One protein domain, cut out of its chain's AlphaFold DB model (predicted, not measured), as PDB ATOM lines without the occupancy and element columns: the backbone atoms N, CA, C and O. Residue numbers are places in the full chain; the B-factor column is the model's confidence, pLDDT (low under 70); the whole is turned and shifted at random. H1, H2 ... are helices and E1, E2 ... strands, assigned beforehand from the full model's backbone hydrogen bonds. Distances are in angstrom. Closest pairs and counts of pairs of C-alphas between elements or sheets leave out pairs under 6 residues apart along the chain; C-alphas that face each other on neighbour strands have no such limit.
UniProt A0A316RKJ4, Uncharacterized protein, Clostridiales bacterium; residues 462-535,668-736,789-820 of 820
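This is residues 462 to 535, 668 to 736 and 789 to 820 of the 820 residues of an uncharacterized protein of Clostridiales bacterium (UniProt A0A316RKJ4). One long helix, H3, makes the longest axis; H1 runs alongside it, H2 crosses it near one end, and H4 and the small hairpin of E1 and E2 sit near the other. H5 meets H3 with its first residues, at right angles, H6 follows, and residues 523 to 535 of H2 stick out. The printed part has 175 residues, with two antiparallel strands, then six helices; the class is mostly helix. It is extended, with a radius of gyration of the C-alphas of 26.3 A and spans of 87 by 43 by 28 A.

E1, residues 464 to 466, and E2, residues 472 to 474, form an antiparallel hairpin; N 465 and O 473 are 2.8 A apart, within hydrogen-bond range. H3, residues 668 to 720, is the hub, touching four helices, mostly crossed. H1, residues 478 to 494, touches it opposite ways at a shallow tilt of 22 degrees, the closest C-alphas being those of Ile 482 and Cys 701, 5.7 A apart. H5, residues 795 to 813, touches H3 about perpendicular at 89 degrees, the closest C-alphas being Phe 797 and Asn 702, 4.5 A. H2, residues 503 to 535, touches H3 with residues 503 to 518 alone, at a steep tilt of 60 degrees; the closest C-alphas are Ile 514 and Met 678, 6.4 A. H4, residues 724 to 730, touches H3, closest at C-alphas 724 and 713, 6.3 A. Every O i to N i+4 pair is within hydrogen-bond range in H4, but 9 of 13 in H1, 27 of 29 in H2, 45 of 49 in H3 and 12 of 15 in H5.

H3 runs 76.3 A from C-alpha 668 at (277.787, 239.311, 155.403) to C-alpha 720 at (204.445, 253.661, 170.621). H2 is 44.4 A long, H5 25.2 A and H1 23.8 A. H6, residues 816 to 819, is too short for such a pair.

The C-alphas farthest apart, Asp 469 and Tyr 534, are 90.1 A apart. The printed part has two cuts: across the first, where 132 residues are not printed, C-alpha 535 and C-alpha 668 are 28.2 A apart, and across the second, where 52 residues are not printed, C-alpha 736 and C-alpha 789 are 14.2 A apart. Of the links printed whole, none is long. Residues 819 to 820 are under 70 in pLDDT.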
ATOM      1  N   LEU A 462     215.579 239.904 171.568       88.44
ATOM      2  CA  LEU A 462     215.378 241.242 171.015       88.44
ATOM      3  C   LEU A 462     214.741 242.182 172.045       88.44
ATOM      4  O   LEU A 462     213.923 241.764 172.870       88.44
ATOM      5  N   ASP A 463     215.057 243.474 171.942       90.56
ATOM      6  CA  ASP A 463     214.298 244.509 172.648       90.56
ATOM      7  C   ASP A 463     212.820 244.429 172.223       90.56
ATOM      8  O   ASP A 463     212.517 244.179 171.054       90.56
ATOM      9  N   SER A 464     211.884 244.655 173.145       89.88
ATOM     10  CA  SER A 464     210.452 244.547 172.846       89.88
ATOM     11  C   SER A 464     209.643 245.656 173.507       89.88
ATOM     12  O   SER A 464     209.936 246.057 174.632       89.88
ATOM     13  N   PHE A 465     208.593 246.104 172.824       90.62
ATOM     14  CA  PHE A 465     207.671 247.141 173.264       90.62
ATOM     15  C   PHE A 465     206.243 246.598 173.276       90.62
ATOM     16  O   PHE A 465     205.806 245.972 172.311       90.62
ATOM     17  N   GLU A 466     205.492 246.870 174.340       87.25
ATOM     18  CA  GLU A 466     204.074 246.512 174.429       87.25
ATOM     19  C   GLU A 466     203.206 247.652 173.870       87.25
ATOM     20  O   GLU A 466     203.301 248.799 174.317       87.25
ATOM     21  N   LEU A 467     202.371 247.349 172.873       85.44
ATOM     22  CA  LEU A 467     201.421 248.288 172.272       85.44
ATOM     23  C   LEU A 467     200.116 248.382 173.086       85.44
ATOM     24  O   LEU A 467     199.810 247.533 173.922       85.44
ATOM     25  N   GLU A 468     199.305 249.418 172.825       79.44
ATOM     26  CA  GLU A 468     198.035 249.659 173.544       79.44
ATOM     27  C   GLU A 468     197.026 248.495 173.455       79.44
ATOM     28  O   GLU A 468     196.116 248.404 174.283       79.44
ATOM     29  N   ASP A 469     197.145 247.633 172.444       79.25
ATOM     30  CA  ASP A 469     196.293 246.471 172.192       79.25
ATOM     31  C   ASP A 469     196.913 245.129 172.618       79.25
ATOM     32  O   ASP A 469     196.407 244.081 172.215       79.25
ATOM     33  N   GLU A 470     197.936 245.157 173.484       74.44
ATOM     34  CA  GLU A 470     198.666 243.983 174.001       74.44
ATOM     35  C   GLU A 470     199.479 243.234 172.914       74.44
ATOM     36  O   GLU A 470     199.936 242.111 173.137       74.44
ATOM     37  N   GLU A 471     199.685 243.840 171.734       79.75
ATOM     38  CA  GLU A 471     200.620 243.349 170.715       79.75
ATOM     39  C   GLU A 471     202.069 243.707 171.095       79.75
ATOM     40  O   GLU A 471     202.348 244.812 171.563       79.75
ATOM     41  N   ILE A 472     203.000 242.771 170.892       83.69
ATOM     42  CA  ILE A 472     204.431 242.983 171.136       83.69
ATOM     43  C   ILE A 472     205.096 243.410 169.829       83.69
ATOM     44  O   ILE A 472     205.043 242.693 168.831       83.69
ATOM     45  N   LEU A 473     205.753 244.566 169.855       87.56
ATOM     46  CA  LEU A 473     206.603 245.064 168.783       87.56
ATOM     47  C   LEU A 473     208.072 244.827 169.146       87.56
ATOM     48  O   LEU A 473     208.545 245.353 170.150       87.56
ATOM     49  N   TYR A 474     208.803 244.086 168.320       90.69
ATOM     50  CA  TYR A 474     210.232 243.836 168.523       90.69
ATOM     51  C   TYR A 474     211.094 244.921 167.865       90.69
ATOM     52  O   TYR A 474     210.740 245.441 166.805       90.69
ATOM     53  N   GLY A 475     212.209 245.265 168.510       92.38
ATOM     54  CA  GLY A 475     213.243 246.148 167.974       92.38
ATOM     55  C   GLY A 475     214.047 245.505 166.832       92.38
ATOM     56  O   GLY A 475     213.755 244.380 166.427       92.38
ATOM     57  N   PRO A 476     215.054 246.217 166.290       95.56
ATOM     58  CA  PRO A 476     215.912 245.692 165.228       95.56
ATOM     59  C   PRO A 476     216.657 244.409 165.631       95.56
ATOM     60  O   PRO A 476     217.170 244.321 166.748       95.56
ATOM     61  N   ASP A 477     216.780 243.457 164.702       94.75
ATOM     62  CA  ASP A 477     217.627 242.272 164.876       94.75
ATOM     63  C   ASP A 477     219.093 242.622 164.604       94.75
ATOM     64  O   ASP A 477     219.570 242.637 163.468       94.75
ATOM     65  N   TYR A 478     219.812 242.976 165.668       95.88
ATOM     66  CA  TYR A 478     221.201 243.403 165.549       95.88
ATOM     67  C   TYR A 478     222.143 242.285 165.093       95.88
ATOM     68  O   TYR A 478     223.175 242.602 164.500       95.88
ATOM     69  N   ILE A 479     221.813 241.014 165.351       94.31
ATOM     70  CA  ILE A 479     222.642 239.883 164.923       94.31
ATOM     71  C   ILE A 479     222.548 239.761 163.407       94.31
ATOM     72  O   ILE A 479     223.575 239.848 162.737       94.31
ATOM     73  N   GLU A 480     221.328 239.718 162.861       94.62
ATOM     74  CA  GLU A 480     221.098 239.656 161.412       94.62
ATOM     75  C   GLU A 480     221.722 240.866 160.688       94.62
ATOM     76  O   GLU A 480     222.344 240.731 159.630       94.62
ATOM     77  N   ILE A 481     221.603 242.072 161.256       97.88
ATOM     78  CA  ILE A 481     222.205 243.290 160.685       97.88
ATOM     79  C   ILE A 481     223.728 243.158 160.584       97.88
ATOM     80  O   ILE A 481     224.304 243.471 159.539       97.88
ATOM     81  N   ILE A 482     224.381 242.708 161.657       97.75
ATOM     82  CA  ILE A 482     225.834 242.545 161.700       97.75
ATOM     83  C   ILE A 482     226.286 241.422 160.758       97.75
ATOM     84  O   ILE A 482     227.247 241.603 160.010       97.75
ATOM     85  N   GLU A 483     225.596 240.283 160.755       96.06
ATOM     86  CA  GLU A 483     225.917 239.146 159.886       96.06
ATOM     87  C   GLU A 483     225.802 239.505 158.406       96.06
ATOM     88  O   GLU A 483     226.659 239.117 157.612       96.06
ATOM     89  N   ASN A 484     224.805 240.312 158.034       97.31
ATOM     90  CA  ASN A 484     224.674 240.813 156.671       97.31
ATOM     91  C   ASN A 484     225.908 241.619 156.244       97.31
ATOM     92  O   ASN A 484     226.449 241.351 155.171       97.31
ATOM     93  N   VAL A 485     226.402 242.533 157.089       98.00
ATOM     94  CA  VAL A 485     227.641 243.282 156.808       98.00
ATOM     95  C   VAL A 485     228.836 242.332 156.725       98.00
ATOM     96  O   VAL A 485     229.579 242.347 155.743       98.00
ATOM     97  N   MET A 486     229.009 241.440 157.706       97.50
ATOM     98  CA  MET A 486     230.142 240.510 157.713       97.50
ATOM     99  C   MET A 486     230.143 239.559 156.515       97.50
ATOM    100  O   MET A 486     231.216 239.233 156.005       97.50
ATOM    101  N   SER A 487     228.977 239.155 156.010       96.19
ATOM    102  CA  SER A 487     228.866 238.277 154.841       96.19
ATOM    103  C   SER A 487     229.473 238.885 153.568       96.19
ATOM    104  O   SER A 487     229.949 238.147 152.701       96.19
ATOM    105  N   GLU A 488     229.520 240.220 153.472       96.44
ATOM    106  CA  GLU A 488     230.132 240.933 152.348       96.44
ATOM    107  C   GLU A 488     231.666 240.966 152.444       96.44
ATOM    108  O   GLU A 488     232.339 240.994 151.412       96.44
ATOM    109  N   HIS A 489     232.227 240.900 153.658       96.25
ATOM    110  CA  HIS A 489     233.658 241.119 153.903       96.25
ATOM    111  C   HIS A 489     234.431 239.881 154.357       96.25
ATOM    112  O   HIS A 489     235.648 239.830 154.177       96.25
ATOM    113  N   TYR A 490     233.782 238.864 154.929       95.50
ATOM    114  CA  TYR A 490     234.491 237.724 155.521       95.50
ATOM    115  C   TYR A 490     235.340 236.958 154.491       95.50
ATOM    116  O   TYR A 490     236.473 236.549 154.763       95.50
ATOM    117  N   GLY A 491     234.849 236.865 153.252       94.19
ATOM    118  CA  GLY A 491     235.607 236.307 152.133       94.19
ATOM    119  C   GLY A 491     236.881 237.090 151.790       94.19
ATOM    120  O   GLY A 491     237.860 236.484 151.351       94.19
ATOM    121  N   ASP A 492     236.918 238.404 152.014       95.12
ATOM    122  CA  ASP A 492     238.104 239.225 151.751       95.12
ATOM    123  C   ASP A 492     239.218 238.967 152.770       95.12
ATOM    124  O   ASP A 492     240.397 239.009 152.409       95.12
ATOM    125  N   TYR A 493     238.873 238.625 154.013       96.19
ATOM    126  CA  TYR A 493     239.846 238.167 155.005       96.19
ATOM    127  C   TYR A 493     240.436 236.808 154.621       96.19
ATOM    128  O   TYR A 493     241.655 236.670 154.518       96.19
ATOM    129  N   LEU A 494     239.582 235.823 154.322       94.94
ATOM    130  CA  LEU A 494     240.015 234.452 154.019       94.94
ATOM    131  C   LEU A 494     240.727 234.310 152.661       94.94
ATOM    132  O   LEU A 494     241.508 233.380 152.461       94.94
ATOM    133  N   ASN A 495     240.523 235.243 151.730       92.75
ATOM    134  CA  ASN A 495     241.285 235.301 150.477       92.75
ATOM    135  C   ASN A 495     242.492 236.255 150.551       92.75
ATOM    136  O   ASN A 495     243.204 236.434 149.559       92.75
ATOM    137  N   GLY A 496     242.733 236.878 151.712       94.88
ATOM    138  CA  GLY A 496     243.855 237.784 151.957       94.88
ATOM    139  C   GLY A 496     243.761 239.121 151.220       94.88
ATOM    140  O   GLY A 496     244.775 239.801 151.063       94.88
ATOM    141  N   VAL A 497     242.570 239.498 150.748       94.69
ATOM    142  CA  VAL A 497     242.286 240.765 150.058       94.69
ATOM    143  C   VAL A 497     242.316 241.939 151.040       94.69
ATOM    144  O   VAL A 497     242.904 242.968 150.709       94.69
ATOM    145  N   ALA A 498     241.788 241.755 152.257       94.62
ATOM    146  CA  ALA A 498     241.640 242.787 153.292       94.62
ATOM    147  C   ALA A 498     242.936 243.563 153.622       94.62
ATOM    148  O   ALA A 498     242.894 244.746 153.940       94.62
ATOM    149  N   GLY A 499     244.109 242.929 153.504       94.31
ATOM    150  CA  GLY A 499     245.408 243.554 153.799       94.31
ATOM    151  C   GLY A 499     246.378 243.642 152.625       94.31
ATOM    152  O   GLY A 499     247.502 244.122 152.802       94.31
ATOM    153  N   LYS A 500     245.992 243.137 151.446       94.94
ATOM    154  CA  LYS A 500     246.921 242.793 150.363       94.94
ATOM    155  C   LYS A 500     247.792 243.971 149.926       94.94
ATOM    156  O   LYS A 500     247.303 245.073 149.687       94.94
ATOM    157  N   ALA A 501     249.081 243.709 149.709       97.00
ATOM    158  CA  ALA A 501     250.022 244.688 149.172       97.00
ATOM    159  C   ALA A 501     250.959 244.072 148.121       97.00
ATOM    160  O   ALA A 501     251.186 242.865 148.082       97.00
ATOM    161  N   ASP A 502     251.525 244.902 147.240       97.19
ATOM    162  CA  ASP A 502     252.522 244.447 146.263       97.19
ATOM    163  C   ASP A 502     253.901 244.358 146.928       97.19
ATOM    164  O   ASP A 502     254.558 245.373 147.178       97.19
ATOM    165  N   TYR A 503     254.355 243.129 147.177       96.19
ATOM    166  CA  TYR A 503     255.651 242.868 147.800       96.19
ATOM    167  C   TYR A 503     256.834 243.428 146.994       96.19
ATOM    168  O   TYR A 503     257.795 243.928 147.574       96.19
ATOM    169  N   ASN A 504     256.784 243.405 145.657       96.25
ATOM    170  CA  ASN A 504     257.889 243.913 144.837       96.25
ATOM    171  C   ASN A 504     257.974 245.440 144.896       96.25
ATOM    172  O   ASN A 504     259.076 245.991 144.930       96.25
ATOM    173  N   ALA A 505     256.823 246.116 144.906       97.88
ATOM    174  CA  ALA A 505     256.766 247.561 145.096       97.88
ATOM    175  C   ALA A 505     257.272 247.941 146.494       97.88
ATOM    176  O   ALA A 505     258.174 248.772 146.608       97.88
ATOM    177  N   PHE A 506     256.786 247.258 147.536       97.94
ATOM    178  CA  PHE A 506     257.225 247.474 148.913       97.94
ATOM    179  C   PHE A 506     258.734 247.263 149.075       97.94
ATOM    180  O   PHE A 506     259.430 248.122 149.617       97.94
ATOM    181  N   LYS A 507     259.268 246.161 148.538       97.19
ATOM    182  CA  LYS A 507     260.701 245.849 148.571       97.19
ATOM    183  C   LYS A 507     261.540 246.925 147.887       97.19
ATOM    184  O   LYS A 507     262.597 247.294 148.392       97.19
ATOM    185  N   ALA A 508     261.077 247.448 146.753       97.69
ATOM    186  CA  ALA A 508     261.771 248.519 146.040       97.69
ATOM    187  C   ALA A 508     261.768 249.850 146.813       97.69
ATOM    188  O   ALA A 508     262.744 250.596 146.739       97.69
ATOM    189  N   GLU A 509     260.693 250.147 147.541       98.06
ATOM    190  CA  GLU A 509     260.557 251.364 148.349       98.06
ATOM    191  C   GLU A 509     261.360 251.296 149.658       98.06
ATOM    192  O   GLU A 509     261.890 252.318 150.096       98.06
ATOM    193  N   ASN A 510     261.515 250.101 150.241       97.75
ATOM    194  CA  ASN A 510     262.090 249.921 151.576       97.75
ATOM    195  C   ASN A 510     263.528 249.364 151.601       97.75
ATOM    196  O   ASN A 510     264.123 249.325 152.676       97.75
ATOM    197  N   ASP A 511     264.142 248.999 150.462       97.38
ATOM    198  CA  ASP A 511     265.519 248.442 150.407       97.38
ATOM    199  C   ASP A 511     266.536 249.285 151.200       97.38
ATOM    200  O   ASP A 511     267.311 248.747 151.992       97.38
ATOM    201  N   ALA A 512     266.500 250.613 151.053       97.81
ATOM    202  CA  ALA A 512     267.421 251.500 151.762       97.81
ATOM    203  C   ALA A 512     267.175 251.533 153.280       97.81
ATOM    204  O   ALA A 512     268.135 251.603 154.045       97.81
ATOM    205  N   ALA A 513     265.911 251.478 153.710       97.75
ATOM    206  CA  ALA A 513     265.549 251.487 155.124       97.75
ATOM    207  C   ALA A 513     265.975 250.183 155.810       97.75
ATOM    208  O   ALA A 513     266.604 250.232 156.861       97.75
ATOM    209  N   ILE A 514     265.743 249.034 155.168       97.88
ATOM    210  CA  ILE A 514     266.153 247.723 155.693       97.88
ATOM    211  C   ILE A 514     267.676 247.612 155.793       97.88
ATOM    212  O   ILE A 514     268.210 247.169 156.807       97.88
ATOM    213  N   ARG A 515     268.413 248.079 154.779       97.44
ATOM    214  CA  ARG A 515     269.884 248.126 154.854       97.44
ATOM    215  C   ARG A 515     270.378 249.021 155.987       97.44
ATOM    216  O   ARG A 515     271.383 248.691 156.611       97.44
ATOM    217  N   GLN A 516     269.699 250.141 156.239       97.31
ATOM    218  CA  GLN A 516     270.042 251.031 157.345       97.31
ATOM    219  C   GLN A 516     269.757 250.372 158.698       97.31
ATOM    220  O   GLN A 516     270.612 250.438 159.569       97.31
ATOM    221  N   GLN A 517     268.624 249.683 158.844       97.19
ATOM    222  CA  GLN A 517     268.294 248.927 160.051       97.19
ATOM    223  C   GLN A 517     269.372 247.884 160.374       97.19
ATOM    224  O   GLN A 517     269.872 247.859 161.491       97.19
ATOM    225  N   LEU A 518     269.790 247.079 159.390       97.44
ATOM    226  CA  LEU A 518     270.858 246.088 159.586       97.44
ATOM    227  C   LEU A 518     272.198 246.743 159.944       97.44
ATOM    228  O   LEU A 518     272.934 246.238 160.788       97.44
ATOM    229  N   ASN A 519     272.511 247.888 159.330       97.50
ATOM    230  CA  ASN A 519     273.677 248.674 159.717       97.50
ATOM    231  C   ASN A 519     273.584 249.142 161.175       97.50
ATOM    232  O   ASN A 519     274.570 249.038 161.895       97.50
ATOM    233  N   ASP A 520     272.431 249.648 161.607       97.94
ATOM    234  CA  ASP A 520     272.235 250.156 162.965       97.94
ATOM    235  C   ASP A 520     272.331 249.029 164.005       97.94
ATOM    236  O   ASP A 520     273.017 249.204 165.009       97.94
ATOM    237  N   SER A 521     271.776 247.846 163.722       96.62
ATOM    238  CA  SER A 521     271.948 246.655 164.567       96.62
ATOM    239  C   SER A 521     273.414 246.224 164.685       96.62
ATOM    240  O   SER A 521     273.874 245.869 165.767       96.62
ATOM    241  N   LEU A 522     274.192 246.300 163.599       97.50
ATOM    242  CA  LEU A 522     275.625 245.994 163.658       97.50
ATOM    243  C   LEU A 522     276.420 247.074 164.409       97.50
ATOM    244  O   LEU A 522     277.380 246.764 165.115       97.50
ATOM    245  N   VAL A 523     276.034 248.349 164.275       98.06
ATOM    246  CA  VAL A 523     276.615 249.453 165.057       98.06
ATOM    247  C   VAL A 523     276.384 249.227 166.549       98.06
ATOM    248  O   VAL A 523     277.312 249.425 167.332       98.06
ATOM    249  N   GLU A 524     275.178 248.814 166.938       97.94
ATOM    250  CA  GLU A 524     274.830 248.480 168.320       97.94
ATOM    251  C   GLU A 524     275.704 247.335 168.841       97.94
ATOM    252  O   GLU A 524     276.402 247.521 169.835       97.94
ATOM    253  N   GLN A 525     275.818 246.233 168.092       97.25
ATOM    254  CA  GLN A 525     276.687 245.111 168.463       97.25
ATOM    255  C   GLN A 525     278.143 245.550 168.715       97.25
ATOM    256  O   GLN A 525     278.735 245.218 169.741       97.25
ATOM    257  N   TYR A 526     278.731 246.326 167.801       97.81
ATOM    258  CA  TYR A 526     280.100 246.835 167.959       97.81
ATOM    259  C   TYR A 526     280.239 247.810 169.139       97.81
ATOM    260  O   TYR A 526     281.297 247.881 169.773       97.81
ATOM    261  N   THR A 527     279.188 248.581 169.425       97.62
ATOM    262  CA  THR A 527     279.138 249.500 170.569       97.62
ATOM    263  C   THR A 527     279.123 248.720 171.881       97.62
ATOM    264  O   THR A 527     279.878 249.060 172.795       97.62
ATOM    265  N   ASP A 528     278.339 247.649 171.958       97.56
ATOM    266  CA  ASP A 528     278.238 246.790 173.137       97.56
ATOM    267  C   ASP A 528     279.540 246.027 173.390       97.56
ATOM    268  O   ASP A 528     280.052 246.025 174.511       97.56
ATOM    269  N   GLU A 529     280.143 245.454 172.343       96.88
ATOM    270  CA  GLU A 529     281.429 244.755 172.437       96.88
ATOM    271  C   GLU A 529     282.552 245.684 172.929       96.88
ATOM    272  O   GLU A 529     283.341 245.314 173.807       96.88
ATOM    273  N   LEU A 530     282.616 246.915 172.405       97.19
ATOM    274  CA  LEU A 530     283.597 247.900 172.854       97.19
ATOM    275  C   LEU A 530     283.324 248.354 174.292       97.19
ATOM    276  O   LEU A 530     284.264 248.477 175.081       97.19
ATOM    277  N   THR A 531     282.057 248.593 174.639       97.06
ATOM    278  CA  THR A 531     281.659 248.979 175.999       97.06
ATOM    279  C   THR A 531     282.098 247.911 176.988       97.06
ATOM    280  O   THR A 531     282.850 248.227 177.907       97.06
ATOM    281  N   ALA A 532     281.758 246.644 176.742       97.06
ATOM    282  CA  ALA A 532     282.153 245.522 177.588       97.06
ATOM    283  C   ALA A 532     283.680 245.423 177.760       97.06
ATOM    284  O   ALA A 532     284.171 245.214 178.871       97.06
ATOM    285  N   SER A 533     284.454 245.649 176.689       97.00
ATOM    286  CA  SER A 533     285.922 245.679 176.773       97.00
ATOM    287  C   SER A 533     286.435 246.801 177.685       97.00
ATOM    288  O   SER A 533     287.388 246.597 178.441       97.00
ATOM    289  N   TYR A 534     285.832 247.990 177.624       96.88
ATOM    290  CA  TYR A 534     286.180 249.116 178.494       96.88
ATOM    291  C   TYR A 534     285.772 248.862 179.951       96.88
ATOM    292  O   TYR A 534     286.529 249.190 180.868       96.88
ATOM    293  N   GLU A 535     284.604 248.260 180.180       96.19
ATOM    294  CA  GLU A 535     284.146 247.871 181.516       96.19
ATOM    295  C   GLU A 535     285.096 246.857 182.165       96.19
ATOM    296  O   GLU A 535     285.453 247.003 183.342       96.19
ATOM    297  N   ALA A 668     278.197 240.648 154.984       97.56
ATOM    298  CA  ALA A 668     277.787 239.311 155.403       97.56
ATOM    299  C   ALA A 668     276.401 239.302 156.075       97.56
ATOM    300  O   ALA A 668     275.580 238.448 155.744       97.56
ATOM    301  N   LEU A 669     276.122 240.269 156.955       97.44
ATOM    302  CA  LEU A 669     274.825 240.417 157.623       97.44
ATOM    303  C   LEU A 669     273.706 240.727 156.622       97.44
ATOM    304  O   LEU A 669     272.621 240.159 156.685       97.44
ATOM    305  N   ILE A 670     273.969 241.606 155.652       97.06
ATOM    306  CA  ILE A 670     273.022 241.887 154.569       97.06
ATOM    307  C   ILE A 670     272.773 240.631 153.725       97.06
ATOM    308  O   ILE A 670     271.641 240.397 153.313       97.06
ATOM    309  N   GLU A 671     273.795 239.823 153.437       96.44
ATOM    310  CA  GLU A 671     273.623 238.589 152.662       96.44
ATOM    311  C   GLU A 671     272.760 237.552 153.399       96.44
ATOM    312  O   GLU A 671     271.966 236.866 152.752       96.44
ATOM    313  N   SER A 672     272.885 237.445 154.725       96.12
ATOM    314  CA  SER A 672     272.141 236.460 155.512       96.12
ATOM    315  C   SER A 672     270.728 236.909 155.892       96.12
ATOM    316  O   SER A 672     269.797 236.110 155.790       96.12
ATOM    317  N   ASP A 673     270.546 238.176 156.283       96.94
ATOM    318  CA  ASP A 673     269.361 238.596 157.047       96.94
ATOM    319  C   ASP A 673     268.437 239.549 156.275       96.94
ATOM    320  O   ASP A 673     267.294 239.762 156.678       96.94
ATOM    321  N   TYR A 674     268.875 240.098 155.134       97.62
ATOM    322  CA  TYR A 674     268.101 241.097 154.385       97.62
ATOM    323  C   TYR A 674     266.709 240.613 153.966       97.62
ATOM    324  O   TYR A 674     265.739 241.351 154.119       97.62
ATOM    325  N   GLU A 675     266.589 239.394 153.430       94.94
ATOM    326  CA  GLU A 675     265.285 238.879 152.982       94.94
ATOM    327  C   GLU A 675     264.331 238.664 154.163       94.94
ATOM    328  O   GLU A 675     263.147 238.968 154.040       94.94
ATOM    329  N   LYS A 676     264.853 238.224 155.317       94.75
ATOM    330  CA  LYS A 676     264.065 238.084 156.542       94.75
ATOM    331  C   LYS A 676     263.611 239.446 157.062       94.75
ATOM    332  O   LYS A 676     262.419 239.650 157.226       94.75
ATOM    333  N   ALA A 677     264.526 240.401 157.227       97.00
ATOM    334  CA  ALA A 677     264.184 241.746 157.692       97.00
ATOM    335  C   ALA A 677     263.189 242.456 156.750       97.00
ATOM    336  O   ALA A 677     262.280 243.151 157.201       97.00
ATOM    337  N   MET A 678     263.326 242.251 155.434       97.50
ATOM    338  CA  MET A 678     262.379 242.761 154.441       97.50
ATOM    339  C   MET A 678     260.992 242.122 154.581       97.50
ATOM    340  O   MET A 678     259.989 242.820 154.438       97.50
ATOM    341  N   LEU A 679     260.923 240.812 154.830       95.25
ATOM    342  CA  LEU A 679     259.658 240.106 155.023       95.25
ATOM    343  C   LEU A 679     258.993 240.490 156.351       95.25
ATOM    344  O   LEU A 679     257.825 240.855 156.329       95.25
ATOM    345  N   ASP A 680     259.742 240.527 157.456       96.06
ATOM    346  CA  ASP A 680     259.250 240.936 158.780       96.06
ATOM    347  C   ASP A 680     258.684 242.380 158.725       96.06
ATOM    348  O   ASP A 680     257.603 242.676 159.238       96.06
ATOM    349  N   SER A 681     259.361 243.295 158.012       97.62
ATOM    350  CA  SER A 681     258.855 244.658 157.786       97.62
ATOM    351  C   SER A 681     257.600 244.696 156.904       97.62
ATOM    352  O   SER A 681     256.715 245.529 157.116       97.62
ATOM    353  N   PHE A 682     257.505 243.804 155.915       98.25
ATOM    354  CA  PHE A 682     256.321 243.687 155.069       98.25
ATOM    355  C   PHE A 682     255.122 243.127 155.843       98.25
ATOM    356  O   PHE A 682     254.016 243.633 155.685       98.25
ATOM    357  N   GLU A 683     255.333 242.148 156.719       97.19
ATOM    358  CA  GLU A 683     254.304 241.603 157.612       97.19
ATOM    359  C   GLU A 683     253.721 242.677 158.527       97.19
ATOM    360  O   GLU A 683     252.502 242.827 158.587       97.19
ATOM    361  N   ALA A 684     254.573 243.506 159.139       97.69
ATOM    362  CA  ALA A 684     254.116 244.648 159.932       97.69
ATOM    363  C   ALA A 684     253.244 245.614 159.105       97.69
ATOM    364  O   ALA A 684     252.235 246.128 159.594       97.69
ATOM    365  N   LYS A 685     253.590 245.829 157.825       98.12
ATOM    366  CA  LYS A 685     252.789 246.658 156.914       98.12
ATOM    367  C   LYS A 685     251.442 246.019 156.569       98.12
ATOM    368  O   LYS A 685     250.442 246.729 156.465       98.12
ATOM    369  N   LEU A 686     251.409 244.704 156.362       98.44
ATOM    370  CA  LEU A 686     250.176 243.969 156.094       98.44
ATOM    371  C   LEU A 686     249.253 243.979 157.315       98.44
ATOM    372  O   LEU A 686     248.062 244.219 157.146       98.44
ATOM    373  N   LEU A 687     249.795 243.812 158.524       98.44
ATOM    374  CA  LEU A 687     249.034 243.925 159.768       98.44
ATOM    375  C   LEU A 687     248.386 245.306 159.909       98.44
ATOM    376  O   LEU A 687     247.198 245.397 160.196       98.44
ATOM    377  N   GLU A 688     249.129 246.385 159.640       98.44
ATOM    378  CA  GLU A 688     248.570 247.746 159.632       98.44
ATOM    379  C   GLU A 688     247.414 247.884 158.625       98.44
ATOM    380  O   GLU A 688     246.382 248.478 158.941       98.44
ATOM    381  N   ASN A 689     247.561 247.319 157.422       98.50
ATOM    382  CA  ASN A 689     246.513 247.360 156.403       98.50
ATOM    383  C   ASN A 689     245.266 246.571 156.824       98.50
ATOM    384  O   ASN A 689     244.159 247.075 156.655       98.50
ATOM    385  N   VAL A 690     245.439 245.363 157.371       98.69
ATOM    386  CA  VAL A 690     244.328 244.540 157.870       98.69
ATOM    387  C   VAL A 690     243.609 245.258 159.004       98.69
ATOM    388  O   VAL A 690     242.393 245.383 158.941       98.69
ATOM    389  N   LYS A 691     244.336 245.814 159.983       98.50
ATOM    390  CA  LYS A 691     243.738 246.613 161.065       98.50
ATOM    391  C   LYS A 691     242.914 247.776 160.507       98.50
ATOM    392  O   LYS A 691     241.781 247.984 160.924       98.50
ATOM    393  N   ALA A 692     243.444 248.508 159.525       98.50
ATOM    394  CA  ALA A 692     242.709 249.599 158.885       98.50
ATOM    395  C   ALA A 692     241.438 249.115 158.161       98.50
ATOM    396  O   ALA A 692     240.407 249.784 158.227       98.50
ATOM    397  N   TYR A 693     241.496 247.957 157.499       98.56
ATOM    398  CA  TYR A 693     240.334 247.336 156.866       98.56
ATOM    399  C   TYR A 693     239.288 246.905 157.904       98.56
ATOM    400  O   TYR A 693     238.123 247.269 157.771       98.56
ATOM    401  N   SER A 694     239.696 246.237 158.985       98.19
ATOM    402  CA  SER A 694     238.797 245.828 160.070       98.19
ATOM    403  C   SER A 694     238.110 247.008 160.747       98.19
ATOM    404  O   SER A 694     236.909 246.941 161.000       98.19
ATOM    405  N   MET A 695     238.809 248.131 160.933       97.75
ATOM    406  CA  MET A 695     238.171 249.356 161.421       97.75
ATOM    407  C   MET A 695     237.134 249.912 160.438       97.75
ATOM    408  O   MET A 695     236.107 250.416 160.880       97.75
ATOM    409  N   SER A 696     237.349 249.794 159.121       98.12
ATOM    410  CA  SER A 696     236.332 250.209 158.144       98.12
ATOM    411  C   SER A 696     235.093 249.311 158.168       98.12
ATOM    412  O   SER A 696     233.981 249.826 158.150       98.12
ATOM    413  N   VAL A 697     235.267 247.994 158.323       98.38
ATOM    414  CA  VAL A 697     234.144 247.056 158.492       98.38
ATOM    415  C   VAL A 697     233.384 247.352 159.789       98.38
ATOM    416  O   VAL A 697     232.157 247.337 159.808       98.38
ATOM    417  N   LEU A 698     234.094 247.701 160.866       97.75
ATOM    418  CA  LEU A 698     233.481 248.100 162.133       97.75
ATOM    419  C   LEU A 698     232.629 249.371 161.971       97.75
ATOM    420  O   LEU A 698     231.502 249.421 162.467       97.75
ATOM    421  N   GLU A 699     233.127 250.376 161.242       98.25
ATOM    422  CA  GLU A 699     232.356 251.581 160.901       98.25
ATOM    423  C   GLU A 699     231.091 251.244 160.088       98.25
ATOM    424  O   GLU A 699     230.034 251.837 160.324       98.25
ATOM    425  N   GLU A 700     231.168 250.279 159.164       98.56
ATOM    426  CA  GLU A 700     230.021 249.800 158.382       98.56
ATOM    427  C   GLU A 700     228.983 249.080 159.255       98.56
ATOM    428  O   GLU A 700     227.800 249.420 159.181       98.56
ATOM    429  N   CYS A 701     229.408 248.186 160.155       98.44
ATOM    430  CA  CYS A 701     228.534 247.564 161.157       98.44
ATOM    431  C   CYS A 701     227.834 248.621 162.021       98.44
ATOM    432  O   CYS A 701     226.612 248.604 162.173       98.44
ATOM    433  N   ASN A 702     228.594 249.583 162.556       98.38
ATOM    434  CA  ASN A 702     228.051 250.671 163.368       98.38
ATOM    435  C   ASN A 702     226.992 251.477 162.603       98.38
ATOM    436  O   ASN A 702     225.924 251.773 163.141       98.38
ATOM    437  N   LYS A 703     227.270 251.800 161.339       98.62
ATOM    438  CA  LYS A 703     226.345 252.532 160.474       98.62
ATOM    439  C   LYS A 703     225.078 251.733 160.172       98.62
ATOM    440  O   LYS A 703     223.991 252.301 160.201       98.62
ATOM    441  N   ALA A 704     225.204 250.442 159.876       98.69
ATOM    442  CA  ALA A 704     224.065 249.583 159.572       98.69
ATOM    443  C   ALA A 704     223.106 249.482 160.770       98.69
ATOM    444  O   ALA A 704     221.890 249.582 160.599       98.69
ATOM    445  N   ILE A 705     223.653 249.380 161.987       98.69
ATOM    446  CA  ILE A 705     222.869 249.410 163.228       98.69
ATOM    447  C   ILE A 705     222.184 250.771 163.401       98.69
ATOM    448  O   ILE A 705     220.983 250.817 163.659       98.69
ATOM    449  N   GLU A 706     222.913 251.879 163.230       98.44
ATOM    450  CA  GLU A 706     222.343 253.231 163.314       98.44
ATOM    451  C   GLU A 706     221.172 253.420 162.335       98.44
ATOM    452  O   GLU A 706     220.103 253.904 162.717       98.44
ATOM    453  N   ASP A 707     221.352 253.020 161.076       98.50
ATOM    454  CA  ASP A 707     220.331 253.140 160.035       98.50
ATOM    455  C   ASP A 707     219.089 252.288 160.373       98.50
ATOM    456  O   ASP A 707     217.960 252.761 160.212       98.50
ATOM    457  N   ALA A 708     219.271 251.078 160.912       98.38
ATOM    458  CA  ALA A 708     218.173 250.207 161.333       98.38
ATOM    459  C   ALA A 708     217.402 250.753 162.547       98.38
ATOM    460  O   ALA A 708     216.169 250.741 162.553       98.38
ATOM    461  N   VAL A 709     218.104 251.291 163.549       98.19
ATOM    462  CA  VAL A 709     217.485 251.942 164.716       98.19
ATOM    463  C   VAL A 709     216.665 253.157 164.277       98.19
ATOM    464  O   VAL A 709     215.508 253.306 164.676       98.19
ATOM    465  N   ASN A 710     217.216 253.996 163.399       97.81
ATOM    466  CA  ASN A 710     216.511 255.164 162.872       97.81
ATOM    467  C   ASN A 710     215.267 254.777 162.059       97.81
ATOM    468  O   ASN A 710     214.214 255.405 162.214       97.81
ATOM    469  N   ALA A 711     215.357 253.730 161.231       97.94
ATOM    470  CA  ALA A 711     214.215 253.205 160.485       97.94
ATOM    471  C   ALA A 711     213.115 252.687 161.426       97.94
ATOM    472  O   ALA A 711     211.948 253.054 161.273       97.94
ATOM    473  N   PHE A 712     213.486 251.920 162.456       97.38
ATOM    474  CA  PHE A 712     212.549 251.434 163.468       97.38
ATOM    475  C   PHE A 712     211.815 252.583 164.174       97.38
ATOM    476  O   PHE A 712     210.588 252.545 164.318       97.38
ATOM    477  N   ILE A 713     212.539 253.636 164.568       97.00
ATOM    478  CA  ILE A 713     211.960 254.833 165.190       97.00
ATOM    479  C   ILE A 713     210.987 255.531 164.233       97.00
ATOM    480  O   ILE A 713     209.879 255.899 164.636       97.00
ATOM    481  N   GLU A 714     211.378 255.733 162.972       97.00
ATOM    482  CA  GLU A 714     210.540 256.411 161.980       97.00
ATOM    483  C   GLU A 714     209.214 255.673 161.755       97.00
ATOM    484  O   GLU A 714     208.160 256.312 161.688       97.00
ATOM    485  N   GLU A 715     209.252 254.342 161.704       96.25
ATOM    486  CA  GLU A 715     208.086 253.500 161.441       96.25
ATOM    487  C   GLU A 715     207.152 253.329 162.649       96.25
ATOM    488  O   GLU A 715     205.948 253.094 162.465       96.25
ATOM    489  N   ASN A 716     207.674 253.441 163.878       94.88
ATOM    490  CA  ASN A 716     206.954 252.989 165.073       94.88
ATOM    491  C   ASN A 716     206.723 254.047 166.158       94.88
ATOM    492  O   ASN A 716     205.841 253.838 166.991       94.88
ATOM    493  N   LYS A 717     207.391 255.209 166.138       94.00
ATOM    494  CA  LYS A 717     207.214 256.237 167.189       94.00
ATOM    495  C   LYS A 717     205.764 256.678 167.413       94.00
ATOM    496  O   LYS A 717     205.326 256.823 168.550       94.00
ATOM    497  N   ASP A 718     204.993 256.818 166.334       92.94
ATOM    498  CA  ASP A 718     203.585 257.221 166.411       92.94
ATOM    499  C   ASP A 718     202.701 256.106 166.998       92.94
ATOM    500  O   ASP A 718     201.682 256.405 167.617       92.94
ATOM    501  N   LYS A 719     203.083 254.834 166.810       91.38
ATOM    502  CA  LYS A 719     202.383 253.670 167.380       91.38
ATOM    503  C   LYS A 719     202.698 253.505 168.866       91.38
ATOM    504  O   LYS A 719     201.805 253.185 169.637       91.38
ATOM    505  N   LEU A 720     203.954 253.750 169.244       91.25
ATOM    506  CA  LEU A 720     204.445 253.661 170.621       91.25
ATOM    507  C   LEU A 720     204.005 254.850 171.484       91.25
ATOM    508  O   LEU A 720     203.999 254.762 172.707       91.25
ATOM    509  N   GLY A 721     203.659 255.982 170.862       91.62
ATOM    510  CA  GLY A 721     203.352 257.214 171.586       91.62
ATOM    511  C   GLY A 721     204.573 257.834 172.278       91.62
ATOM    512  O   GLY A 721     204.400 258.682 173.153       91.62
ATOM    513  N   LEU A 722     205.782 257.431 171.874       92.81
ATOM    514  CA  LEU A 722     207.066 257.882 172.408       92.81
ATOM    515  C   LEU A 722     207.754 258.844 171.433       92.81
ATOM    516  O   LEU A 722     207.558 258.806 170.216       92.81
ATOM    517  N   THR A 723     208.591 259.723 171.968       94.75
ATOM    518  CA  THR A 723     209.517 260.541 171.186       94.75
ATOM    519  C   THR A 723     210.723 259.719 170.727       94.75
ATOM    520  O   THR A 723     211.045 258.680 171.290       94.75
ATOM    521  N   GLU A 724     211.431 260.212 169.713       95.00
ATOM    522  CA  GLU A 724     212.686 259.611 169.234       95.00
ATOM    523  C   GLU A 724     213.717 259.430 170.357       95.00
ATOM    524  O   GLU A 724     214.313 258.366 170.472       95.00
ATOM    525  N   MET A 725     213.867 260.433 171.229       94.81
ATOM    526  CA  MET A 725     214.785 260.364 172.370       94.81
ATOM    527  C   MET A 725     214.365 259.291 173.380       94.81
ATOM    528  O   MET A 725     215.218 258.560 173.867       94.81
ATOM    529  N   GLU A 726     213.069 259.170 173.674       94.25
ATOM    530  CA  GLU A 726     212.563 258.132 174.582       94.25
ATOM    531  C   GLU A 726     212.796 256.732 173.999       94.25
ATOM    532  O   GLU A 726     213.254 255.854 174.714       94.25
ATOM    533  N   ILE A 727     212.584 256.525 172.694       94.62
ATOM    534  CA  ILE A 727     212.853 255.220 172.064       94.62
ATOM    535  C   ILE A 727     214.350 254.897 172.087       94.62
ATOM    536  O   ILE A 727     214.719 253.767 172.390       94.62
ATOM    537  N   LEU A 728     215.223 255.871 171.812       95.19
ATOM    538  CA  LEU A 728     216.672 255.668 171.922       95.19
ATOM    539  C   LEU A 728     217.099 255.315 173.354       95.19
ATOM    540  O   LEU A 728     217.999 254.498 173.522       95.19
ATOM    541  N   GLN A 729     216.458 255.895 174.371       93.56
ATOM    542  CA  GLN A 729     216.702 255.560 175.778       93.56
ATOM    543  C   GLN A 729     216.236 254.142 176.118       93.56
ATOM    544  O   GLN A 729     217.001 253.393 176.716       93.56
ATOM    545  N   GLU A 730     215.031 253.753 175.692       93.25
ATOM    546  CA  GLU A 730     214.496 252.396 175.895       93.25
ATOM    547  C   GLU A 730     215.345 251.334 175.181       93.25
ATOM    548  O   GLU A 730     215.609 250.269 175.729       93.25
ATOM    549  N   LEU A 731     215.855 251.641 173.983       93.50
ATOM    550  CA  LEU A 731     216.792 250.772 173.263       93.50
ATOM    551  C   LEU A 731     218.221 250.808 173.840       93.50
ATOM    552  O   LEU A 731     219.074 250.045 173.386       93.50
ATOM    553  N   GLY A 732     218.514 251.678 174.812       93.50
ATOM    554  CA  GLY A 732     219.827 251.792 175.454       93.50
ATOM    555  C   GLY A 732     220.885 252.563 174.654       93.50
ATOM    556  O   GLY A 732     222.058 252.552 175.023       93.50
ATOM    557  N   PHE A 733     220.497 253.254 173.577       94.81
ATOM    558  CA  PHE A 733     221.383 254.109 172.780       94.81
ATOM    559  C   PHE A 733     221.457 255.552 173.298       94.81
ATOM    560  O   PHE A 733     222.200 256.348 172.739       94.81
ATOM    561  N   GLU A 734     220.738 255.942 174.346       93.19
ATOM    562  CA  GLU A 734     220.883 257.254 174.993       93.19
ATOM    563  C   GLU A 734     220.736 257.138 176.513       93.19
ATOM    564  O   GLU A 734     220.056 256.245 177.015       93.19
ATOM    565  N   LYS A 735     221.353 258.057 177.271       87.12
ATOM    566  CA  LYS A 735     221.214 258.069 178.738       87.12
ATOM    567  C   LYS A 735     219.801 258.492 179.138       87.12
ATOM    568  O   LYS A 735     219.286 259.497 178.639       87.12
ATOM    569  N   ALA A 736     219.209 257.768 180.087       76.50
ATOM    570  CA  ALA A 736     218.006 258.220 180.779       76.50
ATOM    571  C   ALA A 736     218.296 259.539 181.531       76.50
ATOM    572  O   ALA A 736     219.423 259.739 181.997       76.50
ATOM    573  N   PRO A 789     230.028 252.774 176.663       85.56
ATOM    574  CA  PRO A 789     229.742 252.513 175.246       85.56
ATOM    575  C   PRO A 789     229.101 253.696 174.519       85.56
ATOM    576  O   PRO A 789     229.243 253.850 173.306       85.56
ATOM    577  N   LEU A 790     228.411 254.567 175.261       88.06
ATOM    578  CA  LEU A 790     227.724 255.735 174.717       88.06
ATOM    579  C   LEU A 790     228.671 256.869 174.299       88.06
ATOM    580  O   LEU A 790     228.241 257.762 173.569       88.06
ATOM    581  N   ASN A 791     229.934 256.850 174.738       85.12
ATOM    582  CA  ASN A 791     230.937 257.858 174.376       85.12
ATOM    583  C   ASN A 791     231.884 257.404 173.250       85.12
ATOM    584  O   ASN A 791     232.763 258.177 172.860       85.12
ATOM    585  N   ASP A 792     231.726 256.183 172.734       89.75
ATOM    586  CA  ASP A 792     232.549 255.648 171.646       89.75
ATOM    587  C   ASP A 792     232.175 256.286 170.291       89.75
ATOM    588  O   ASP A 792     231.029 256.672 170.047       89.75
ATOM    589  N   VAL A 793     233.147 256.394 169.381       89.31
ATOM    590  CA  VAL A 793     232.910 256.878 168.010       89.31
ATOM    591  C   VAL A 793     232.014 255.917 167.213       89.31
ATOM    592  O   VAL A 793     231.234 256.359 166.373       89.31
ATOM    593  N   ASN A 794     232.071 254.628 167.545       92.50
ATOM    594  CA  ASN A 794     231.247 253.536 167.042       92.50
ATOM    595  C   ASN A 794     230.198 253.117 168.085       92.50
ATOM    596  O   ASN A 794     229.969 251.933 168.340       92.50
ATOM    597  N   LYS A 795     229.570 254.120 168.708       95.06
ATOM    598  CA  LYS A 795     228.556 253.987 169.760       95.06
ATOM    599  C   LYS A 795     227.512 252.901 169.492       95.06
ATOM    600  O   LYS A 795     227.206 252.136 170.399       95.06
ATOM    601  N   TYR A 796     226.929 252.838 168.293       97.38
ATOM    602  CA  TYR A 796     225.850 251.884 168.017       97.38
ATOM    603  C   TYR A 796     226.367 250.446 168.048       97.38
ATOM    604  O   TYR A 796     225.764 249.597 168.702       97.38
ATOM    605  N   PHE A 797     227.520 250.192 167.427       97.06
ATOM    606  CA  PHE A 797     228.179 248.891 167.510       97.06
ATOM    607  C   PHE A 797     228.561 248.539 168.952       97.06
ATOM    608  O   PHE A 797     228.265 247.440 169.413       97.06
ATOM    609  N   ARG A 798     229.147 249.480 169.704       95.00
ATOM    610  CA  ARG A 798     229.542 249.254 171.103       95.00
ATOM    611  C   ARG A 798     228.376 248.951 172.024       95.00
ATOM    612  O   ARG A 798     228.482 248.042 172.838       95.00
ATOM    613  N   VAL A 799     227.275 249.689 171.904       96.00
ATOM    614  CA  VAL A 799     226.067 249.442 172.702       96.00
ATOM    615  C   VAL A 799     225.512 248.052 172.403       96.00
ATOM    616  O   VAL A 799     225.171 247.333 173.336       96.00
ATOM    617  N   VAL A 800     225.459 247.643 171.131       96.88
ATOM    618  CA  VAL A 800     225.018 246.290 170.767       96.88
ATOM    619  C   VAL A 800     225.967 245.231 171.326       96.88
ATOM    620  O   VAL A 800     225.512 244.295 171.978       96.88
ATOM    621  N   LEU A 801     227.276 245.378 171.115       95.81
ATOM    622  CA  LEU A 801     228.253 244.393 171.566       95.81
ATOM    623  C   LEU A 801     228.247 244.253 173.093       95.81
ATOM    624  O   LEU A 801     228.075 243.154 173.601       95.81
ATOM    625  N   VAL A 802     228.386 245.359 173.825       93.19
ATOM    626  CA  VAL A 802     228.550 245.341 175.285       93.19
ATOM    627  C   VAL A 802     227.209 245.150 175.991       93.19
ATOM    628  O   VAL A 802     227.014 244.158 176.690       93.19
ATOM    629  N   ASN A 803     226.258 246.060 175.777       93.19
ATOM    630  CA  ASN A 803     225.037 246.126 176.587       93.19
ATOM    631  C   ASN A 803     223.954 245.142 176.125       93.19
ATOM    632  O   ASN A 803     222.966 244.951 176.827       93.19
ATOM    633  N   LYS A 804     224.079 244.555 174.925       93.56
ATOM    634  CA  LYS A 804     223.087 243.597 174.413       93.56
ATOM    635  C   LYS A 804     223.661 242.195 174.302       93.56
ATOM    636  O   LYS A 804     223.109 241.285 174.906       93.56
ATOM    637  N   ILE A 805     224.746 242.004 173.555       95.00
ATOM    638  CA  ILE A 805     225.310 240.669 173.315       95.00
ATOM    639  C   ILE A 805     226.033 240.162 174.568       95.00
ATOM    640  O   ILE A 805     225.641 239.131 175.111       95.00
ATOM    641  N   THR A 806     227.040 240.890 175.059       94.94
ATOM    642  CA  THR A 806     227.875 240.450 176.187       94.94
ATOM    643  C   THR A 806     227.070 240.286 177.475       94.94
ATOM    644  O   THR A 806     227.169 239.244 178.121       94.94
ATOM    645  N   GLU A 807     226.217 241.252 177.833       93.06
ATOM    646  CA  GLU A 807     225.373 241.143 179.034       93.06
ATOM    647  C   GLU A 807     224.434 239.929 178.995       93.06
ATOM    648  O   GLU A 807     224.327 239.185 179.976       93.06
ATOM    649  N   GLN A 808     223.763 239.684 177.863       92.50
ATOM    650  CA  GLN A 808     222.889 238.518 177.726       92.50
ATOM    651  C   GLN A 808     223.693 237.211 177.740       92.50
ATOM    652  O   GLN A 808     223.275 236.244 178.384       92.50
ATOM    653  N   PHE A 809     224.861 237.188 177.093       92.50
ATOM    654  CA  PHE A 809     225.754 236.033 177.077       92.50
ATOM    655  C   PHE A 809     226.245 235.676 178.489       92.50
ATOM    656  O   PHE A 809     226.153 234.517 178.897       92.50
ATOM    657  N   TYR A 810     226.679 236.658 179.286       93.44
ATOM    658  CA  TYR A 810     227.094 236.445 180.681       93.44
ATOM    659  C   TYR A 810     225.925 236.097 181.601       93.44
ATOM    660  O   TYR A 810     226.063 235.249 182.481       93.44
ATOM    661  N   SER A 811     224.736 236.657 181.372       90.25
ATOM    662  CA  SER A 811     223.522 236.243 182.089       90.25
ATOM    663  C   SER A 811     223.199 234.756 181.863       90.25
ATOM    664  O   SER A 811     222.738 234.060 182.777       90.25
ATOM    665  N   PHE A 812     223.484 234.241 180.662       86.00
ATOM    666  CA  PHE A 812     223.279 232.840 180.300       86.00
ATOM    667  C   PHE A 812     224.389 231.907 180.819       86.00
ATOM    668  O   PHE A 812     224.085 230.905 181.475       86.00
ATOM    669  N   ASN A 813     225.659 232.237 180.564       86.19
ATOM    670  CA  ASN A 813     226.822 231.388 180.872       86.19
ATOM    671  C   ASN A 813     227.415 231.605 182.277       86.19
ATOM    672  O   ASN A 813     228.216 230.790 182.751       86.19
ATOM    673  N   GLY A 814     226.964 232.645 182.978       87.00
ATOM    674  CA  GLY A 814     227.549 233.131 184.219       87.00
ATOM    675  C   GLY A 814     228.674 234.121 183.938       87.00
ATOM    676  O   GLY A 814     229.564 233.834 183.139       87.00
ATOM    677  N   ASP A 815     228.629 235.260 184.625       86.38
ATOM    678  CA  ASP A 815     229.655 236.292 184.528       86.38
ATOM    679  C   ASP A 815     231.025 235.705 184.932       86.38
ATOM    680  O   ASP A 815     231.123 235.080 186.001       86.38
ATOM    681  N   PRO A 816     232.066 235.821 184.082       87.06
ATOM    682  CA  PRO A 816     233.399 235.320 184.404       87.06
ATOM    683  C   PRO A 816     233.968 235.944 185.687       87.06
ATOM    684  O   PRO A 816     234.642 235.244 186.448       87.06
ATOM    685  N   ASP A 817     233.619 237.195 185.999       84.88
ATOM    686  CA  ASP A 817     234.108 237.901 187.185       84.88
ATOM    687  C   ASP A 817     233.391 237.450 188.476       84.88
ATOM    688  O   ASP A 817     233.934 237.579 189.576       84.88
ATOM    689  N   ASP A 818     232.215 236.823 188.363       80.75
ATOM    690  CA  ASP A 818     231.466 236.251 189.492       80.75
ATOM    691  C   ASP A 818     231.957 234.843 189.899       80.75
ATOM    692  O   ASP A 818     231.477 234.270 190.886       80.75
ATOM    693  N   LYS A 819     232.914 234.246 189.167       58.28
ATOM    694  CA  LYS A 819     233.422 232.880 189.428       58.28
ATOM    695  C   LYS A 819     234.463 232.790 190.566       58.28
ATOM    696  O   LYS A 819     234.957 231.687 190.824       58.28
ATOM    697  N   THR A 820     234.774 233.890 191.268       40.53
ATOM    698  CA  THR A 820     235.756 233.941 192.383       40.53
ATOM    699  C   THR A 820     235.224 233.568 193.766       40.53
ATOM    700  O   THR A 820     234.144 234.067 194.160       40.53
TER     701      THR A 820